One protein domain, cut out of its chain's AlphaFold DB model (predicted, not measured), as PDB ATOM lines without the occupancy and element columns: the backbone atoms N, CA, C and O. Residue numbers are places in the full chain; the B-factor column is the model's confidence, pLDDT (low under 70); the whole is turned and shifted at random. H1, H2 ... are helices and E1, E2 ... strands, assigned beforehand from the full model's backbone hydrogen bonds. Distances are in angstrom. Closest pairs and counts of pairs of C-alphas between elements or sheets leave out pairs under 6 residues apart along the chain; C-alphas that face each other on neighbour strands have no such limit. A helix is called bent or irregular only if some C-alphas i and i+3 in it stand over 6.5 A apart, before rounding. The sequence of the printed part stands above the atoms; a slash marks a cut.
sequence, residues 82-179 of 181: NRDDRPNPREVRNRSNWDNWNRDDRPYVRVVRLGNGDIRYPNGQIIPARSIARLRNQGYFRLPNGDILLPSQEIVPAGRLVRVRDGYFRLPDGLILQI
ATOM      1  N   ASN A  82     212.456 261.517 171.602       42.25
ATOM      2  CA  ASN A  82     212.656 260.606 170.475       42.25
ATOM      3  C   ASN A  82     212.507 261.399 169.165       42.25
ATOM      4  O   ASN A  82     211.885 262.458 169.173       42.25
ATOM      5  N   ARG A  83     213.057 260.880 168.055       44.47
ATOM      6  CA  ARG A  83     213.208 261.542 166.732       44.47
ATOM      7  C   ARG A  83     211.953 262.189 166.106       44.47
ATOM      8  O   ARG A  83     212.110 262.875 165.104       44.47
ATOM      9  N   ASP A  84     210.773 262.022 166.696       42.59
ATOM     10  CA  ASP A  84     209.482 262.436 166.135       42.59
ATOM     11  C   ASP A  84     208.784 263.556 166.941       42.59
ATOM     12  O   ASP A  84     207.561 263.671 166.890       42.59
ATOM     13  N   ASP A  85     209.523 264.344 167.735       43.97
ATOM     14  CA  ASP A  85     208.993 265.482 168.518       43.97
ATOM     15  C   ASP A  85     207.760 265.138 169.386       43.97
ATOM     16  O   ASP A  85     206.892 265.971 169.661       43.97
ATOM     17  N   ARG A  86     207.678 263.890 169.863       36.59
ATOM     18  CA  ARG A  86     206.692 263.466 170.863       36.59
ATOM     19  C   ARG A  86     207.322 263.510 172.256       36.59
ATOM     20  O   ARG A  86     208.404 262.937 172.420       36.59
ATOM     21  N   PRO A  87     206.651 264.109 173.265       36.53
ATOM     22  CA  PRO A  87     207.105 264.045 174.646       36.53
ATOM     23  C   PRO A  87     207.281 262.583 175.043       36.53
ATOM     24  O   PRO A  87     206.346 261.783 174.950       36.53
ATOM     25  N   ASN A  88     208.494 262.213 175.436       41.09
ATOM     26  CA  ASN A  88     208.753 260.886 175.961       41.09
ATOM     27  C   ASN A  88     207.967 260.763 177.280       41.09
ATOM     28  O   ASN A  88     208.129 261.631 178.137       41.09
ATOM     29  N   PRO A  89     207.174 259.704 177.528       39.09
ATOM     30  CA  PRO A  89     206.548 259.475 178.833       39.09
ATOM     31  C   PRO A  89     207.581 259.079 179.905       39.09
ATOM     32  O   PRO A  89     207.273 258.384 180.870       39.09
ATOM     33  N   ARG A  90     208.844 259.503 179.752       42.56
ATOM     34  CA  ARG A  90     209.885 259.445 180.773       42.56
ATOM     35  C   ARG A  90     209.613 260.535 181.804       42.56
ATOM     36  O   ARG A  90     210.436 261.412 182.048       42.56
ATOM     37  N   GLU A  91     208.467 260.431 182.458       42.69
ATOM     38  CA  GLU A  91     208.364 260.880 183.830       42.69
ATOM     39  C   GLU A  91     209.463 260.136 184.595       42.69
ATOM     40  O   GLU A  91     209.473 258.907 184.686       42.69
ATOM     41  N   VAL A  92     210.490 260.899 184.963       39.97
ATOM     42  CA  VAL A  92     211.549 260.616 185.933       39.97
ATOM     43  C   VAL A  92     211.500 259.182 186.468       39.97
ATOM     44  O   VAL A  92     210.788 258.866 187.422       39.97
ATOM     45  N   ARG A  93     212.280 258.296 185.835       34.41
ATOM     46  CA  ARG A  93     212.472 256.906 186.267       34.41
ATOM     47  C   ARG A  93     213.130 256.881 187.645       34.41
ATOM     48  O   ARG A  93     214.346 256.758 187.770       34.41
ATOM     49  N   ASN A  94     212.315 256.970 188.688       39.44
ATOM     50  CA  ASN A  94     212.722 256.626 190.038       39.44
ATOM     51  C   ASN A  94     213.135 255.150 190.038       39.44
ATOM     52  O   ASN A  94     212.361 254.290 189.619       39.44
ATOM     53  N   ARG A  95     214.348 254.844 190.513       38.00
ATOM     54  CA  ARG A  95     214.895 253.473 190.593       38.00
ATOM     55  C   ARG A  95     213.933 252.499 191.299       38.00
ATOM     56  O   ARG A  95     213.897 251.324 190.961       38.00
ATOM     57  N   SER A  96     213.090 253.003 192.198       44.03
ATOM     58  CA  SER A  96     212.046 252.256 192.913       44.03
ATOM     59  C   SER A  96     210.884 251.760 192.039       44.03
ATOM     60  O   SER A  96     210.102 250.931 192.502       44.03
ATOM     61  N   ASN A  97     210.739 252.277 190.816       41.38
ATOM     62  CA  ASN A  97     209.644 251.973 189.893       41.38
ATOM     63  C   ASN A  97     210.011 250.864 188.890       41.38
ATOM     64  O   ASN A  97     209.198 250.509 188.053       41.38
ATOM     65  N   TRP A  98     211.227 250.313 188.940       39.12
ATOM     66  CA  TRP A  98     211.657 249.291 187.980       39.12
ATOM     67  C   TRP A  98     210.999 247.922 188.229       39.12
ATOM     68  O   TRP A  98     210.720 247.200 187.279       39.12
ATOM     69  N   ASP A  99     210.657 247.610 189.483       48.56
ATOM     70  CA  ASP A  99     210.090 246.305 189.870       48.56
ATOM     71  C   ASP A  99     208.576 246.170 189.613       48.56
ATOM     72  O   ASP A  99     208.012 245.100 189.819       48.56
ATOM     73  N   ASN A 100     207.896 247.256 189.226       45.84
ATOM     74  CA  ASN A 100     206.428 247.336 189.228       45.84
ATOM     75  C   ASN A 100     205.794 247.440 187.830       45.84
ATOM     76  O   ASN A 100     204.576 247.541 187.707       45.84
ATOM     77  N   TRP A 101     206.601 247.444 186.769       34.84
ATOM     78  CA  TRP A 101     206.102 247.629 185.407       34.84
ATOM     79  C   TRP A 101     206.236 246.339 184.617       34.84
ATOM     80  O   TRP A 101     207.337 245.935 184.242       34.84
ATOM     81  N   ASN A 102     205.095 245.710 184.323       42.34
ATOM     82  CA  ASN A 102     205.038 244.791 183.195       42.34
ATOM     83  C   ASN A 102     205.027 245.628 181.921       42.34
ATOM     84  O   ASN A 102     204.474 246.726 181.903       42.34
ATOM     85  N   ARG A 103     205.582 245.077 180.846       44.22
ATOM     86  CA  ARG A 103     205.735 245.700 179.518       44.22
ATOM     87  C   ARG A 103     204.428 246.207 178.866       44.22
ATOM     88  O   ARG A 103     204.506 246.808 177.803       44.22
ATOM     89  N   ASP A 104     203.281 245.978 179.508       45.56
ATOM     90  CA  ASP A 104     201.924 246.111 178.966       45.56
ATOM     91  C   ASP A 104     201.023 247.089 179.756       45.56
ATOM     92  O   ASP A 104     199.801 247.017 179.627       45.56
ATOM     93  N   ASP A 105     201.580 247.949 180.623       44.84
ATOM     94  CA  ASP A 105     200.856 249.009 181.368       44.84
ATOM     95  C   ASP A 105     199.649 248.539 182.210       44.84
ATOM     96  O   ASP A 105     198.794 249.328 182.620       44.84
ATOM     97  N   ARG A 106     199.556 247.239 182.512       45.81
ATOM     98  CA  ARG A 106     198.523 246.704 183.407       45.81
ATOM     99  C   ARG A 106     198.980 246.856 184.856       45.81
ATOM    100  O   ARG A 106     200.122 246.489 185.144       45.81
ATOM    101  N   PRO A 107     198.113 247.319 185.782       46.78
ATOM    102  CA  PRO A 107     198.454 247.326 187.194       46.78
ATOM    103  C   PRO A 107     198.785 245.892 187.593       46.78
ATOM    104  O   PRO A 107     197.954 244.985 187.484       46.78
ATOM    105  N   TYR A 108     200.028 245.673 188.014       50.28
ATOM    106  CA  TYR A 108     200.400 244.441 188.679       50.28
ATOM    107  C   TYR A 108     199.416 244.267 189.842       50.28
ATOM    108  O   TYR A 108     199.312 245.136 190.690       50.28
ATOM    109  N   VAL A 109     198.642 243.181 189.885       56.75
ATOM    110  CA  VAL A 109     197.984 242.744 191.136       56.75
ATOM    111  C   VAL A 109     198.957 241.874 191.943       56.75
ATOM    112  O   VAL A 109     198.688 241.498 193.080       56.75
ATOM    113  N   ARG A 110     200.110 241.531 191.348       65.25
ATOM    114  CA  ARG A 110     201.094 240.649 191.971       65.25
ATOM    115  C   ARG A 110     201.993 241.456 192.891       65.25
ATOM    116  O   ARG A 110     202.503 242.506 192.511       65.25
ATOM    117  N   VAL A 111     202.167 240.953 194.098       77.38
ATOM    118  CA  VAL A 111     203.069 241.530 195.090       77.38
ATOM    119  C   VAL A 111     204.470 240.976 194.912       77.38
ATOM    120  O   VAL A 111     204.654 239.874 194.413       77.38
ATOM    121  N   VAL A 112     205.474 241.696 195.387       79.38
ATOM    122  CA  VAL A 112     206.848 241.184 195.407       79.38
ATOM    123  C   VAL A 112     207.189 240.747 196.820       79.38
ATOM    124  O   VAL A 112     206.990 241.502 197.773       79.38
ATOM    125  N   ARG A 113     207.724 239.531 196.969       81.69
ATOM    126  CA  ARG A 113     208.298 239.083 198.240       81.69
ATOM    127  C   ARG A 113     209.754 239.520 198.317       81.69
ATOM    128  O   ARG A 113     210.562 239.146 197.472       81.69
ATOM    129  N   LEU A 114     210.064 240.327 199.320       82.19
ATOM    130  CA  LEU A 114     211.388 240.885 199.552       82.19
ATOM    131  C   LEU A 114     212.291 239.856 200.247       82.19
ATOM    132  O   LEU A 114     211.814 238.920 200.893       82.19
ATOM    133  N   GLY A 115     213.611 240.031 200.133       73.19
ATOM    134  CA  GLY A 115     214.599 239.100 200.698       73.19
ATOM    135  C   GLY A 115     214.549 238.975 202.226       73.19
ATOM    136  O   GLY A 115     214.937 237.949 202.773       73.19
ATOM    137  N   ASN A 116     214.007 239.980 202.915       79.12
ATOM    138  CA  ASN A 116     213.744 239.956 204.356       79.12
ATOM    139  C   ASN A 116     212.400 239.283 204.725       79.12
ATOM    140  O   ASN A 116     212.044 239.220 205.898       79.12
ATOM    141  N   GLY A 117     211.655 238.779 203.738       81.94
ATOM    142  CA  GLY A 117     210.357 238.128 203.910       81.94
ATOM    143  C   GLY A 117     209.156 239.074 203.896       81.94
ATOM    144  O   GLY A 117     208.026 238.583 203.934       81.94
ATOM    145  N   ASP A 118     209.384 240.388 203.828       86.50
ATOM    146  CA  ASP A 118     208.324 241.384 203.692       86.50
ATOM    147  C   ASP A 118     207.647 241.274 202.324       86.50
ATOM    148  O   ASP A 118     208.172 240.682 201.375       86.50
ATOM    149  N   ILE A 119     206.466 241.869 202.209       84.38
ATOM    150  CA  ILE A 119     205.696 241.893 200.970       84.38
ATOM    151  C   ILE A 119     205.522 243.334 200.527       84.38
ATOM    152  O   ILE A 119     205.048 244.165 201.294       84.38
ATOM    153  N   ARG A 120     205.855 243.626 199.274       84.00
ATOM    154  CA  ARG A 120     205.599 244.919 198.645       84.00
ATOM    155  C   ARG A 120     204.372 244.821 197.748       84.00
ATOM    156  O   ARG A 120     204.370 244.061 196.780       84.00
ATOM    157  N   TYR A 121     203.345 245.598 198.067       81.56
ATOM    158  CA  TYR A 121     202.181 245.778 197.214       81.56
ATOM    159  C   TYR A 121     202.529 246.537 195.926       81.56
ATOM    160  O   TYR A 121     203.505 247.291 195.894       81.56
ATOM    161  N   PRO A 122     201.680 246.427 194.889       71.06
ATOM    162  CA  PRO A 122     201.848 247.174 193.645       71.06
ATOM    163  C   PRO A 122     201.798 248.693 193.833       71.06
ATOM    164  O   PRO A 122     202.432 249.440 193.101       71.06
ATOM    165  N   ASN A 123     201.091 249.186 194.849       76.25
ATOM    166  CA  ASN A 123     201.086 250.611 195.202       76.25
ATOM    167  C   ASN A 123     202.371 251.060 195.942       76.25
ATOM    168  O   ASN A 123     202.482 252.215 196.339       76.25
ATOM    169  N   GLY A 124     203.333 250.156 196.157       77.69
ATOM    170  CA  GLY A 124     204.581 250.411 196.873       77.69
ATOM    171  C   GLY A 124     204.506 250.249 198.393       77.69
ATOM    172  O   GLY A 124     205.551 250.305 199.039       77.69
ATOM    173  N   GLN A 125     203.326 250.006 198.969       83.38
ATOM    174  CA  GLN A 125     203.167 249.754 200.402       83.38
ATOM    175  C   GLN A 125     203.875 248.454 200.811       83.38
ATOM    176  O   GLN A 125     203.778 247.444 200.117       83.38
ATOM    177  N   ILE A 126     204.554 248.461 201.961       85.56
ATOM    178  CA  ILE A 126     205.272 247.294 202.489       85.56
ATOM    179  C   ILE A 126     204.516 246.707 203.682       85.56
ATOM    180  O   ILE A 126     204.190 247.414 204.637       85.56
ATOM    181  N   ILE A 127     204.267 245.401 203.634       85.50
ATOM    182  CA  ILE A 127     203.751 244.595 204.735       85.50
ATOM    183  C   ILE A 127     204.910 243.842 205.396       85.50
ATOM    184  O   ILE A 127     205.570 243.039 204.729       85.50
ATOM    185  N   PRO A 128     205.123 244.026 206.711       87.69
ATOM    186  CA  PRO A 128     206.139 243.292 207.451       87.69
ATOM    187  C   PRO A 128     205.886 241.780 207.465       87.69
ATOM    188  O   PRO A 128     204.775 241.336 207.767       87.69
ATOM    189  N   ALA A 129     206.935 240.979 207.292       85.56
ATOM    190  CA  ALA A 129     206.902 239.515 207.354       85.56
ATOM    191  C   ALA A 129     206.300 238.973 208.664       85.56
ATOM    192  O   ALA A 129     205.662 237.927 208.700       85.56
ATOM    193  N   ARG A 130     206.472 239.706 209.768       87.06
ATOM    194  CA  ARG A 130     205.906 239.349 211.080       87.06
ATOM    195  C   ARG A 130     204.382 239.462 211.157       87.06
ATOM    196  O   ARG A 130     203.784 238.950 212.091       87.06
ATOM    197  N   SER A 131     203.774 240.191 210.224       86.44
ATOM    198  CA  SER A 131     202.330 240.445 210.203       86.44
ATOM    199  C   SER A 131     201.568 239.495 209.278       86.44
ATOM    200  O   SER A 131     200.341 239.516 209.253       86.44
ATOM    201  N   ILE A 132     202.284 238.644 208.536       85.75
ATOM    202  CA  ILE A 132     201.687 237.635 207.666       85.75
ATOM    203  C   ILE A 132     201.638 236.284 208.369       85.75
ATOM    204  O   ILE A 132     202.601 235.852 209.002       85.75
ATOM    205  N   ALA A 133     200.520 235.583 208.222       85.31
ATOM    206  CA  ALA A 133     200.363 234.240 208.757       85.31
ATOM    207  C   ALA A 133     200.552 233.215 207.639       85.31
ATOM    208  O   ALA A 133     199.862 233.241 206.621       85.31
ATOM    209  N   ARG A 134     201.493 232.287 207.820       86.50
ATOM    210  CA  ARG A 134     201.658 231.161 206.899       86.50
ATOM    211  C   ARG A 134     200.487 230.198 207.078       86.50
ATOM    212  O   ARG A 134     200.233 229.734 208.188       86.50
ATOM    213  N   LEU A 135     199.792 229.890 205.990       85.38
ATOM    214  CA  LEU A 135     198.728 228.894 206.011       85.38
ATOM    215  C   LEU A 135     199.321 227.483 205.975       85.38
ATOM    216  O   LEU A 135     200.474 227.279 205.585       85.38
ATOM    217  N   ARG A 136     198.530 226.490 206.401       78.56
ATOM    218  CA  ARG A 136     198.970 225.083 206.391       78.56
ATOM    219  C   ARG A 136     199.297 224.595 204.980       78.56
ATOM    220  O   ARG A 136     200.197 223.781 204.800       78.56
ATOM    221  N   ASN A 137     198.593 225.125 203.986       74.06
ATOM    222  CA  ASN A 137     198.856 224.860 202.583       74.06
ATOM    223  C   ASN A 137     200.151 225.583 202.191       74.06
ATOM    224  O   ASN A 137     200.280 226.801 202.334       74.06
ATOM    225  N   GLN A 138     201.134 224.813 201.730       73.56
ATOM    226  CA  GLN A 138     202.471 225.320 201.441       73.56
ATOM    227  C   GLN A 138     202.415 226.451 200.403       73.56
ATOM    228  O   GLN A 138     201.802 226.313 199.351       73.56
ATOM    229  N   GLY A 139     203.058 227.580 200.717       78.75
ATOM    230  CA  GLY A 139     203.164 228.732 199.816       78.75
ATOM    231  C   GLY A 139     202.000 229.726 199.873       78.75
ATOM    232  O   GLY A 139     202.090 230.762 199.222       78.75
ATOM    233  N   TYR A 140     200.964 229.468 200.677       87.06
ATOM    234  CA  TYR A 140     199.876 230.419 200.905       87.06
ATOM    235  C   TYR A 140     200.113 231.229 202.179       87.06
ATOM    236  O   TYR A 140     200.475 230.683 203.228       87.06
ATOM    237  N   PHE A 141     199.880 232.535 202.102       87.50
ATOM    238  CA  PHE A 141     200.024 233.436 203.244       87.50
ATOM    239  C   PHE A 141     198.766 234.271 203.409       87.50
ATOM    240  O   PHE A 141     198.236 234.801 202.441       87.50
ATOM    241  N   ARG A 142     198.303 234.408 204.644       87.56
ATOM    242  CA  ARG A 142     197.259 235.353 205.011       87.56
ATOM    243  C   ARG A 142     197.902 236.689 205.346       87.56
ATOM    244  O   ARG A 142     198.822 236.755 206.165       87.56
ATOM    245  N   LEU A 143     197.402 237.734 204.709       88.00
ATOM    246  CA  LEU A 143     197.803 239.113 204.925       88.00
ATOM    247  C   LEU A 143     197.020 239.730 206.104       88.00
ATOM    248  O   LEU A 143     195.952 239.228 206.462       88.00
ATOM    249  N   PRO A 144     197.514 240.828 206.707       83.81
ATOM    250  CA  PRO A 144     196.861 241.508 207.830       83.81
ATOM    251  C   PRO A 144     195.426 241.958 207.540       83.81
ATOM    252  O   PRO A 144     194.584 241.963 208.431       83.81
ATOM    253  N   ASN A 145     195.140 242.313 206.288       81.75
ATOM    254  CA  ASN A 145     193.806 242.698 205.828       81.75
ATOM    255  C   ASN A 145     192.872 241.492 205.585       81.75
ATOM    256  O   ASN A 145     191.718 241.677 205.214       81.75
ATOM    257  N   GLY A 146     193.352 240.266 205.803       84.12
ATOM    258  CA  GLY A 146     192.611 239.028 205.581       84.12
ATOM    259  C   GLY A 146     192.750 238.449 204.174       84.12
ATOM    260  O   GLY A 146     192.293 237.327 203.956       84.12
ATOM    261  N   ASP A 147     193.389 239.161 203.246       86.44
ATOM    262  CA  ASP A 147     193.614 238.669 201.889       86.44
ATOM    263  C   ASP A 147     194.579 237.482 201.872       86.44
ATOM    264  O   ASP A 147     195.402 237.300 202.777       86.44
ATOM    265  N   ILE A 148     194.509 236.685 200.808       85.69
ATOM    266  CA  ILE A 148     195.394 235.539 200.613       85.69
ATOM    267  C   ILE A 148     196.412 235.846 199.530       85.69
ATOM    268  O   ILE A 148     196.062 236.115 198.387       85.69
ATOM    269  N   LEU A 149     197.684 235.736 199.887       86.25
ATOM    270  CA  LEU A 149     198.785 235.674 198.946       86.25
ATOM    271  C   LEU A 149     198.973 234.238 198.462       86.25
ATOM    272  O   LEU A 149     199.208 233.326 199.262       86.25
ATOM    273  N   LEU A 150     198.929 234.070 197.148       86.56
ATOM    274  CA  LEU A 150     199.182 232.810 196.469       86.56
ATOM    275  C   LEU A 150     200.691 232.590 196.276       86.56
ATOM    276  O   LEU A 150     201.463 233.553 196.213       86.56
ATOM    277  N   PRO A 151     201.120 231.335 196.060       81.06
ATOM    278  CA  PRO A 151     202.491 231.033 195.647       81.06
ATOM    279  C   PRO A 151     202.902 231.759 194.354       81.06
ATOM    280  O   PRO A 151     204.065 232.110 194.183       81.06
ATOM    281  N   SER A 152     201.934 232.032 193.469       80.38
ATOM    282  CA  SER A 152     202.093 232.797 192.221       80.38
ATOM    283  C   SER A 152     202.312 234.301 192.426       80.38
ATOM    284  O   SER A 152     202.379 235.045 191.443       80.38
ATOM    285  N   GLN A 153     202.392 234.738 193.687       80.50
ATOM    286  CA  GLN A 153     202.481 236.130 194.117       80.50
ATOM    287  C   GLN A 153     201.229 236.968 193.824       80.50
ATOM    288  O   GLN A 153     201.256 238.191 193.922       80.50
ATOM    289  N   GLU A 154     200.116 236.328 193.483       82.31
ATOM    290  CA  GLU A 154     198.822 236.978 193.297       82.31
ATOM    291  C   GLU A 154     198.087 237.146 194.631       82.31
ATOM    292  O   GLU A 154     198.188 236.293 195.514       82.31
ATOM    293  N   ILE A 155     197.329 238.236 194.770       82.88
ATOM    294  CA  ILE A 155     196.453 238.456 195.921       82.88
ATOM    295  C   ILE A 155     195.023 238.064 195.567       82.88
ATOM    296  O   ILE A 155     194.441 238.587 194.617       82.88
ATOM    297  N   VAL A 156     194.427 237.219 196.402       83.19
ATOM    298  CA  VAL A 156     192.989 236.975 196.422       83.19
ATOM    299  C   VAL A 156     192.361 237.790 197.555       83.19
ATOM    300  O   VAL A 156     192.652 237.524 198.725       83.19
ATOM    301  N   PRO A 157     191.484 238.757 197.228       83.19
ATOM    302  CA  PRO A 157     190.770 239.539 198.222       83.19
ATOM    303  C   PRO A 157     189.937 238.663 199.155       83.19
ATOM    304  O   PRO A 157     189.231 237.761 198.691       83.19
ATOM    305  N   ALA A 158     189.938 238.983 200.448       81.81
ATOM    306  CA  ALA A 158     189.173 238.259 201.462       81.81
ATOM    307  C   ALA A 158     187.675 238.159 201.117       81.81
ATOM    308  O   ALA A 158     187.055 237.122 201.329       81.81
ATOM    309  N   GLY A 159     187.107 239.206 200.505       83.19
ATOM    310  CA  GLY A 159     185.704 239.237 200.076       83.19
ATOM    311  C   GLY A 159     185.346 238.241 198.965       83.19
ATOM    312  O   GLY A 159     184.169 238.006 198.716       83.19
ATOM    313  N   ARG A 160     186.339 237.642 198.295       81.81
ATOM    314  CA  ARG A 160     186.131 236.586 197.290       81.81
ATOM    315  C   ARG A 160     186.239 235.176 197.873       81.81
ATOM    316  O   ARG A 160     186.036 234.209 197.143       81.81
ATOM    317  N   LEU A 161     186.590 235.051 199.152       84.44
ATOM    318  CA  LEU A 161     186.697 233.769 199.834       84.44
ATOM    319  C   LEU A 161     185.313 233.324 200.303       84.44
ATOM    320  O   LEU A 161     184.586 234.078 200.945       84.44
ATOM    321  N   VAL A 162     184.968 232.068 200.039       85.69
ATOM    322  CA  VAL A 162     183.712 231.474 200.504       85.69
ATOM    323  C   VAL A 162     184.009 230.586 201.701       85.69
ATOM    324  O   VAL A 162     184.752 229.613 201.587       85.69
ATOM    325  N   ARG A 163     183.433 230.895 202.864       86.25
ATOM    326  CA  ARG A 163     183.555 230.023 204.037       86.25
ATOM    327  C   ARG A 163     182.810 228.713 203.771       86.25
ATOM    328  O   ARG A 163     181.622 228.734 203.471       86.25
ATOM    329  N   VAL A 164     183.509 227.588 203.892       86.75
ATOM    330  CA  VAL A 164     182.942 226.246 203.673       86.75
ATOM    331  C   VAL A 164     182.553 225.608 205.000       86.75
ATOM    332  O   VAL A 164     181.447 225.100 205.159       86.75
ATOM    333  N   ARG A 165     183.478 225.621 205.961       83.12
ATOM    334  CA  ARG A 165     183.332 225.025 207.293       83.12
ATOM    335  C   ARG A 165     184.231 225.779 208.272       83.12
ATOM    336  O   ARG A 165     184.998 226.643 207.852       83.12
ATOM    337  N   ASP A 166     184.137 225.496 209.565       81.75
ATOM    338  CA  ASP A 166     184.959 226.144 210.593       81.75
ATOM    339  C   ASP A 166     186.451 226.114 210.257       81.75
ATOM    340  O   ASP A 166     187.065 225.054 210.167       81.75
ATOM    341  N   GLY A 167     187.013 227.302 210.026       80.25
ATOM    342  CA  GLY A 167     188.410 227.482 209.645       80.25
ATOM    343  C   GLY A 167     188.759 227.092 208.206       80.25
ATOM    344  O   GLY A 167     189.926 227.185 207.853       80.25
ATOM    345  N   TYR A 168     187.807 226.689 207.357       87.00
ATOM    346  CA  TYR A 168     188.054 226.326 205.956       87.00
ATOM    347  C   TYR A 168     187.375 227.292 204.986       87.00
ATOM    348  O   TYR A 168     186.162 227.517 205.043       87.00
ATOM    349  N   PHE A 169     188.161 227.812 204.048       86.69
ATOM    350  CA  PHE A 169     187.736 228.790 203.055       86.69
ATOM    351  C   PHE A 169     188.067 228.304 201.651       86.69
ATOM    352  O   PHE A 169     189.157 227.798 201.401       86.69
ATOM    353  N   ARG A 170     187.119 228.473 200.735       86.44
ATOM    354  CA  ARG A 170     187.256 228.165 199.317       86.44
ATOM    355  C   ARG A 170     187.628 229.426 198.550       86.44
ATOM    356  O   ARG A 170     186.976 230.459 198.697       86.44
ATOM    357  N   LEU A 171     188.668 229.321 197.736       85.75
ATOM    358  CA  LEU A 171     189.115 230.366 196.826       85.75
ATOM    359  C   LEU A 171     188.294 230.339 195.523       85.75
ATOM    360  O   LEU A 171     187.636 229.339 195.224       85.75
ATOM    361  N   PRO A 172     188.345 231.418 194.717       76.50
ATOM    362  CA  PRO A 172     187.675 231.474 193.416       76.50
ATOM    363  C   PRO A 172     188.100 230.376 192.430       76.50
ATOM    364  O   PRO A 172     187.313 229.993 191.573       76.50
ATOM    365  N   ASP A 173     189.324 229.863 192.564       77.94
ATOM    366  CA  ASP A 173     189.867 228.743 191.782       77.94
ATOM    367  C   ASP A 173     189.327 227.369 192.231       77.94
ATOM    368  O   ASP A 173     189.591 226.347 191.603       77.94
ATOM    369  N   GLY A 174     188.544 227.338 193.311       81.19
ATOM    370  CA  GLY A 174     187.970 226.136 193.893       81.19
ATOM    371  C   GLY A 174     188.819 225.484 194.984       81.19
ATOM    372  O   GLY A 174     188.336 224.541 195.613       81.19
ATOM    373  N   LEU A 175     190.025 225.988 195.253       84.50
ATOM    374  CA  LEU A 175     190.937 225.437 196.246       84.50
ATOM    375  C   LEU A 175     190.459 225.740 197.671       84.50
ATOM    376  O   LEU A 175     190.023 226.850 197.969       84.50
ATOM    377  N   ILE A 176     190.547 224.755 198.568       86.19
ATOM    378  CA  ILE A 176     190.144 224.900 199.973       86.19
ATOM    379  C   ILE A 176     191.388 225.073 200.849       86.19
ATOM    380  O   ILE A 176     192.277 224.220 200.881       86.19
ATOM    381  N   LEU A 177     191.436 226.183 201.582       85.88
ATOM    382  CA  LEU A 177     192.493 226.540 202.521       85.88
ATOM    383  C   LEU A 177     191.975 226.490 203.953       85.88
ATOM    384  O   LEU A 177     190.881 226.973 204.240       85.88
ATOM    385  N   GLN A 178     192.800 225.975 204.867       86.12
ATOM    386  CA  GLN A 178     192.565 226.159 206.294       86.12
ATOM    387  C   GLN A 178     193.151 227.503 206.739       86.12
ATOM    388  O   GLN A 178     194.369 227.698 206.711       86.12
ATOM    389  N   ILE A 179     192.283 228.412 207.168       81.12
ATOM    390  CA  ILE A 179     192.623 229.706 207.745       81.12
ATOM    391  C   ILE A 179     192.306 229.634 209.238       81.12
ATOM    392  O   ILE A 179     191.141 229.612 209.631       81.12
TER     393      ILE A 179
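What this domain is: This is residues 82 to 179 of the 181 residues of an uncharacterized protein of Nostoc sp. 2RC (UniProt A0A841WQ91). What is the shape? There is little regular structure: a free tail, residues 82 to 95, makes much of the length, and a body of loops with short antiparallel pairings between residues 112 and 156 leads to a small sheet, a meander E1 E2 E3, each strand the antiparallel neighbour of the one before. How much is named? Of 98 printed residues, 16 are in H1, E1, E2 and E3, in that order; the class is mixed, the whole loose, with radius of gyration of the C-alphas 17.4 A and spans 62 by 28 by 19 A.

Where its parts are: Where is the helix? H1, residues 95 to 100, begins at C-alpha 95 (214.895, 253.473, 190.593), measures 10.5 A and is only just irregular: C-alphas 96 and 99 are 7.0 A apart. Where are the strands? E1 is residues 162 to 165, 9.4 A; E2, 168 to 170, 6.9 A; E3, 176 to 178, 6.9 A, ending at C-alpha 178 (192.565, 226.159, 206.294).

How they stand to each other: Is H1 on the sheet? It is not on it; 0 of 2 O i to N i+4 and 1 of 3 O i to N i+3 pairs are within hydrogen-bond range. How do strands pair? Hairpin E1 and E2 has N 162 and O 170 at 2.9 A; hairpin E2 and E3 has N 169 and O 177 at 2.9 A.

The domain as a whole: How large? The farthest C-alphas, Arg 83 and Asp 166, are 63.0 A apart. Any weak places? The printed part has no cut, H1 to E1 is a long link, and residues 82 to 110 have pLDDT under 70.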